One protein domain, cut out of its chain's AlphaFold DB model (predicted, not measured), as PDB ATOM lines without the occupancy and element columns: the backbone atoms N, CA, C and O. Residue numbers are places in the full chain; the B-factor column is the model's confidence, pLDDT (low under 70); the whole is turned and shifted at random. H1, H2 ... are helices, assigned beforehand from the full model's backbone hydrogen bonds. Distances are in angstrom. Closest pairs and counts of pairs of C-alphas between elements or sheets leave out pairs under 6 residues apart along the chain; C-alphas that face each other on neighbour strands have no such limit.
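AT A GLANCE: This is residues 13 to 60 of the 63 residues of an uncharacterized protein of Aureimonas ureilytica (UniProt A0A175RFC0). A lopsided helical hairpin: the short helix H1 packs side by side on part of the long helix H2, which makes most of the length. Residues 50 to 60, of which 50 to 59 belong to H2, stick out at one end, and the loop residues 28 to 31 at the other. The printed part has 48 residues with two named helices, H1 then H2, and no named strand; its class is all helix. It is loose, with a radius of gyration of the C-alphas of 13.8 A, and a rod spanning 48 by 17 by 8 A.

HOW THE PARTS SIT: H1, residues 13 to 24, and H2, residues 32 to 59, form a helical hairpin. They touch, with the C-alphas of Met 18 and Ile 42 closest at 6.4 A; H2 touches H1 with residues 39 to 46 alone. They run opposite ways at a shallow tilt of 24 degrees. In H1 every O i to N i+4 pair is within hydrogen-bond range; in H2, 23 of 24 are.

IN THESE COORDINATES: H1 begins at C-alpha 13 (1.814, -49.182, 20.250) and measures 16.8 A from first to last C-alpha. H2 measures 41.7 A and ends at C-alpha 59 (18.801, -61.316, 29.746).

THE WHOLE: The C-alphas farthest apart, of Arg 30 and Thr 60, are 48.2 A apart. The printed part has no cut, and the link from H1 to H2 is short. Mean pLDDT of the printed part is 90.2; residue 60 is under 70.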
ATOM      1  N   GLU A  13       3.268 -49.262  20.371       86.81
ATOM      2  CA  GLU A  13       1.814 -49.182  20.250       86.81
ATOM      3  C   GLU A  13       1.154 -49.037  21.624       86.81
ATOM      4  O   GLU A  13       0.304 -48.165  21.809       86.81
ATOM      5  N   MET A  14       1.598 -49.829  22.605       87.44
ATOM      6  CA  MET A  14       1.112 -49.752  23.984       87.44
ATOM      7  C   MET A  14       1.458 -48.401  24.625       87.44
ATOM      8  O   MET A  14       0.594 -47.777  25.245       87.44
ATOM      9  N   LEU A  15       2.677 -47.887  24.417       88.12
ATOM     10  CA  LEU A  15       3.056 -46.550  24.897       88.12
ATOM     11  C   LEU A  15       2.194 -45.451  24.278       88.12
ATOM     12  O   LEU A  15       1.744 -44.551  24.987       88.12
ATOM     13  N   HIS A  16       1.938 -45.528  22.971       90.56
ATOM     14  CA  HIS A  16       1.063 -44.579  22.291       90.56
ATOM     15  C   HIS A  16      -0.374 -44.635  22.811       90.56
ATOM     16  O   HIS A  16      -1.005 -43.591  22.973       90.56
ATOM     17  N   GLU A  17      -0.895 -45.826  23.097       91.50
ATOM     18  CA  GLU A  17      -2.220 -45.981  23.690       91.50
ATOM     19  C   GLU A  17      -2.287 -45.356  25.089       91.50
ATOM     20  O   GLU A  17      -3.183 -44.549  25.355       91.50
ATOM     21  N   MET A  18      -1.315 -45.655  25.957       93.06
ATOM     22  CA  MET A  18      -1.248 -45.073  27.300       93.06
ATOM     23  C   MET A  18      -1.121 -43.548  27.249       93.06
ATOM     24  O   MET A  18      -1.841 -42.856  27.968       93.06
ATOM     25  N   ALA A  19      -0.281 -43.010  26.360       90.81
ATOM     26  CA  ALA A  19      -0.140 -41.566  26.169       90.81
ATOM     27  C   ALA A  19      -1.479 -40.918  25.780       90.81
ATOM     28  O   ALA A  19      -1.903 -39.949  26.407       90.81
ATOM     29  N   ARG A  20      -2.208 -41.514  24.827       94.19
ATOM     30  CA  ARG A  20      -3.534 -41.026  24.419       94.19
ATOM     31  C   ARG A  20      -4.584 -41.109  25.527       94.19
ATOM     32  O   ARG A  20      -5.529 -40.320  25.500       94.19
ATOM     33  N   ARG A  21      -4.501 -42.094  26.429       93.62
ATOM     34  CA  ARG A  21      -5.398 -42.196  27.594       93.62
ATOM     35  C   ARG A  21      -5.090 -41.090  28.597       93.62
ATOM     36  O   ARG A  21      -6.004 -40.386  29.002       93.62
ATOM     37  N   VAL A  22      -3.811 -40.870  28.907       93.06
ATOM     38  CA  VAL A  22      -3.363 -39.783  29.795       93.06
ATOM     39  C   VAL A  22      -3.767 -38.410  29.260       93.06
ATOM     40  O   VAL A  22      -4.289 -37.604  30.020       93.06
ATOM     41  N   GLU A  23      -3.587 -38.148  27.963       93.75
ATOM     42  CA  GLU A  23      -3.990 -36.878  27.332       93.75
ATOM     43  C   GLU A  23      -5.489 -36.586  27.476       93.75
ATOM     44  O   GLU A  23      -5.895 -35.430  27.580       93.75
ATOM     45  N   ARG A  24      -6.319 -37.634  27.476       92.81
ATOM     46  CA  ARG A  24      -7.778 -37.531  27.606       92.81
ATOM     47  C   ARG A  24      -8.261 -37.580  29.054       92.81
ATOM     48  O   ARG A  24      -9.444 -37.339  29.304       92.81
ATOM     49  N   LEU A  25      -7.375 -37.888  29.997       93.12
ATOM     50  CA  LEU A  25      -7.727 -38.106  31.387       93.12
ATOM     51  C   LEU A  25      -8.057 -36.773  32.066       93.12
ATOM     52  O   LEU A  25      -7.219 -35.880  32.181       93.12
ATOM     53  N   THR A  26      -9.289 -36.640  32.552       94.75
ATOM     54  CA  THR A  26      -9.765 -35.426  33.226       94.75
ATOM     55  C   THR A  26     -10.573 -35.791  34.464       94.75
ATOM     56  O   THR A  26     -11.234 -36.827  34.505       94.75
ATOM     57  N   VAL A  27     -10.509 -34.953  35.502       93.88
ATOM     58  CA  VAL A  27     -11.294 -35.180  36.720       93.88
ATOM     59  C   VAL A  27     -12.767 -34.928  36.406       93.88
ATOM     60  O   VAL A  27     -13.175 -33.797  36.128       93.88
ATOM     61  N   SER A  28     -13.576 -35.983  36.461       90.88
ATOM     62  CA  SER A  28     -15.025 -35.869  36.323       90.88
ATOM     63  C   SER A  28     -15.627 -35.191  37.555       90.88
ATOM     64  O   SER A  28     -15.279 -35.488  38.695       90.88
ATOM     65  N   ARG A  29     -16.575 -34.274  37.325       93.56
ATOM     66  CA  ARG A  29     -17.324 -33.600  38.402       93.56
ATOM     67  C   ARG A  29     -18.405 -34.482  39.027       93.56
ATOM     68  O   ARG A  29     -18.821 -34.217  40.147       93.56
ATOM     69  N   ARG A  30     -18.896 -35.476  38.282       94.81
ATOM     70  CA  ARG A  30     -19.960 -36.393  38.724       94.81
ATOM     71  C   ARG A  30     -19.394 -37.602  39.459       94.81
ATOM     72  O   ARG A  30     -20.040 -38.112  40.364       94.81
ATOM     73  N   ASP A  31     -18.218 -38.043  39.036       95.19
ATOM     74  CA  ASP A  31     -17.533 -39.213  39.568       95.19
ATOM     75  C   ASP A  31     -16.017 -38.962  39.552       95.19
ATOM     76  O   ASP A  31     -15.332 -39.309  38.587       95.19
ATOM     77  N   PRO A  32     -15.482 -38.284  40.578       93.62
ATOM     78  CA  PRO A  32     -14.053 -38.022  40.662       93.62
ATOM     79  C   PRO A  32     -13.235 -39.295  40.918       93.62
ATOM     80  O   PRO A  32     -12.042 -39.301  40.623       93.62
ATOM     81  N   GLU A  33     -13.841 -40.367  41.441       96.19
ATOM     82  CA  GLU A  33     -13.143 -41.622  41.736       96.19
ATOM     83  C   GLU A  33     -12.696 -42.323  40.452       96.19
ATOM     84  O   GLU A  33     -11.551 -42.773  40.371       96.19
ATOM     85  N   ALA A  34     -13.529 -42.296  39.405       93.31
ATOM     86  CA  ALA A  34     -13.185 -42.834  38.088       93.31
ATOM     87  C   ALA A  34     -11.853 -42.293  37.534       93.31
ATOM     88  O   ALA A  34     -11.083 -43.045  36.939       93.31
ATOM     89  N   PHE A  35     -11.528 -41.016  37.781       95.00
ATOM     90  CA  PHE A  35     -10.235 -40.443  37.387       95.00
ATOM     91  C   PHE A  35      -9.062 -41.136  38.090       95.00
ATOM     92  O   PHE A  35      -8.051 -41.443  37.459       95.00
ATOM     93  N   PHE A  36      -9.174 -41.370  39.400       94.88
ATOM     94  CA  PHE A  36      -8.103 -41.996  40.172       94.88
ATOM     95  C   PHE A  36      -7.931 -43.470  39.810       94.88
ATOM     96  O   PHE A  36      -6.790 -43.925  39.734       94.88
ATOM     97  N   VAL A  37      -9.037 -44.172  39.547       96.00
ATOM     98  CA  VAL A  37      -9.035 -45.562  39.072       96.00
ATOM     99  C   VAL A  37      -8.362 -45.663  37.706       96.00
ATOM    100  O   VAL A  37      -7.399 -46.404  37.547       96.00
ATOM    101  N   GLU A  38      -8.779 -44.865  36.723       95.06
ATOM    102  CA  GLU A  38      -8.154 -44.928  35.400       95.06
ATOM    103  C   GLU A  38      -6.669 -44.524  35.457       95.06
ATOM    104  O   GLU A  38      -5.810 -45.149  34.827       95.06
ATOM    105  N   ARG A  39      -6.324 -43.523  36.278       95.50
ATOM    106  CA  ARG A  39      -4.927 -43.139  36.509       95.50
ATOM    107  C   ARG A  39      -4.102 -44.284  37.099       95.50
ATOM    108  O   ARG A  39      -2.947 -44.451  36.698       95.50
ATOM    109  N   SER A  40      -4.633 -45.019  38.080       96.62
ATOM    110  CA  SER A  40      -3.904 -46.124  38.711       96.62
ATOM    111  C   SER A  40      -3.709 -47.283  37.739       96.62
ATOM    112  O   SER A  40      -2.595 -47.796  37.647       96.62
ATOM    113  N   GLU A  41      -4.721 -47.616  36.939       95.31
ATOM    114  CA  GLU A  41      -4.628 -48.641  35.894       95.31
ATOM    115  C   GLU A  41      -3.539 -48.329  34.863       95.31
ATOM    116  O   GLU A  41      -2.725 -49.196  34.535       95.31
ATOM    117  N   ILE A  42      -3.487 -47.084  34.372       94.19
ATOM    118  CA  ILE A  42      -2.453 -46.644  33.426       94.19
ATOM    119  C   ILE A  42      -1.064 -46.760  34.066       94.19
ATOM    120  O   ILE A  42      -0.129 -47.271  33.444       94.19
ATOM    121  N   ALA A  43      -0.914 -46.312  35.315       93.81
ATOM    122  CA  ALA A  43       0.356 -46.399  36.029       93.81
ATOM    123  C   ALA A  43       0.810 -47.855  36.220       93.81
ATOM    124  O   ALA A  43       1.988 -48.164  36.034       93.81
ATOM    125  N   ASP A  44      -0.111 -48.759  36.549       95.19
ATOM    126  CA  ASP A  44       0.188 -50.181  36.709       95.19
ATOM    127  C   ASP A  44       0.560 -50.850  35.386       95.19
ATOM    128  O   ASP A  44       1.486 -51.663  35.354       95.19
ATOM    129  N   ALA A  45      -0.102 -50.489  34.284       91.00
ATOM    130  CA  ALA A  45       0.267 -50.963  32.953       91.00
ATOM    131  C   ALA A  45       1.698 -50.536  32.587       91.00
ATOM    132  O   ALA A  45       2.506 -51.369  32.173       91.00
ATOM    133  N   LEU A  46       2.046 -49.268  32.822       90.62
ATOM    134  CA  LEU A  46       3.388 -48.744  32.555       90.62
ATOM    135  C   LEU A  46       4.465 -49.423  33.414       90.62
ATOM    136  O   LEU A  46       5.528 -49.762  32.900       90.62
ATOM    137  N   ARG A  47       4.195 -49.680  34.703       90.81
ATOM    138  CA  ARG A  47       5.131 -50.411  35.581       90.81
ATOM    139  C   ARG A  47       5.398 -51.828  35.084       90.81
ATOM    140  O   ARG A  47       6.548 -52.259  35.078       90.81
ATOM    141  N   LYS A  48       4.354 -52.548  34.660       90.00
ATOM    142  CA  LYS A  48       4.492 -53.917  34.137       90.00
ATOM    143  C   LYS A  48       5.387 -53.952  32.905       90.00
ATOM    144  O   LYS A  48       6.261 -54.811  32.821       90.00
ATOM    145  N   GLU A  49       5.203 -53.018  31.979       87.38
ATOM    146  CA  GLU A  49       6.054 -52.942  30.792       87.38
ATOM    147  C   GLU A  49       7.481 -52.498  31.110       87.38
ATOM    148  O   GLU A  49       8.426 -53.067  30.569       87.38
ATOM    149  N   ALA A  50       7.669 -51.557  32.040       86.25
ATOM    150  CA  ALA A  50       9.001 -51.179  32.504       86.25
ATOM    151  C   ALA A  50       9.754 -52.389  33.085       86.25
ATOM    152  O   ALA A  50      10.903 -52.630  32.724       86.25
ATOM    153  N   TRP A  51       9.091 -53.211  33.905       88.69
ATOM    154  CA  TRP A  51       9.685 -54.445  34.426       88.69
ATOM    155  C   TRP A  51      10.022 -55.462  33.337       88.69
ATOM    156  O   TRP A  51      11.068 -56.104  33.415       88.69
ATOM    157  N   LYS A  52       9.173 -55.627  32.316       85.81
ATOM    158  CA  LYS A  52       9.486 -56.499  31.170       85.81
ATOM    159  C   LYS A  52      10.728 -56.008  30.433       85.81
ATOM    160  O   LYS A  52      11.659 -56.784  30.234       85.81
ATOM    161  N   ALA A  53      10.779 -54.717  30.118       84.44
ATOM    162  CA  ALA A  53      11.923 -54.113  29.453       84.44
ATOM    163  C   ALA A  53      13.216 -54.238  30.275       84.44
ATOM    164  O   ALA A  53      14.272 -54.539  29.720       84.44
ATOM    165  N   GLU A  54      13.144 -54.058  31.598       83.81
ATOM    166  CA  GLU A  54      14.282 -54.282  32.496       83.81
ATOM    167  C   GLU A  54      14.757 -55.737  32.486       83.81
ATOM    168  O   GLU A  54      15.962 -55.987  32.509       83.81
ATOM    169  N   ARG A  55      13.834 -56.706  32.459       84.19
ATOM    170  CA  ARG A  55      14.182 -58.130  32.377       84.19
ATOM    171  C   ARG A  55      14.885 -58.463  31.067       84.19
ATOM    172  O   ARG A  55      15.957 -59.057  31.103       84.19
ATOM    173  N   GLU A  56      14.339 -58.029  29.938       80.75
ATOM    174  CA  GLU A  56      14.945 -58.262  28.622       80.75
ATOM    175  C   GLU A  56      16.341 -57.637  28.507       80.75
ATOM    176  O   GLU A  56      17.264 -58.259  27.974       80.75
ATOM    177  N   ALA A  57      16.528 -56.440  29.073       79.94
ATOM    178  CA  ALA A  57      17.826 -55.772  29.122       79.94
ATOM    179  C   ALA A  57      18.867 -56.530  29.968       79.94
ATOM    180  O   ALA A  57      20.060 -56.449  29.686       79.94
ATOM    181  N   ARG A  58      18.433 -57.267  31.000       78.69
ATOM    182  CA  ARG A  58      19.309 -58.119  31.825       78.69
ATOM    183  C   ARG A  58      19.630 -59.450  31.149       78.69
ATOM    184  O   ARG A  58      20.740 -59.949  31.305       78.69
ATOM    185  N   GLU A  59      18.668 -60.023  30.431       75.44
ATOM    186  CA  GLU A  59      18.801 -61.316  29.746       75.44
ATOM    187  C   GLU A  59      19.610 -61.202  28.437       75.44
ATOM    188  O   GLU A  59      20.237 -62.174  28.019       75.44
ATOM    189  N   THR A  60      19.679 -60.006  27.837       63.94
ATOM    190  CA  THR A  60      20.493 -59.721  26.643       63.94
ATOM    191  C   THR A  60      21.646 -58.767  26.985       63.94
ATOM    192  O   THR A  60      21.578 -57.576  26.659       63.94
TER     193      THR A  60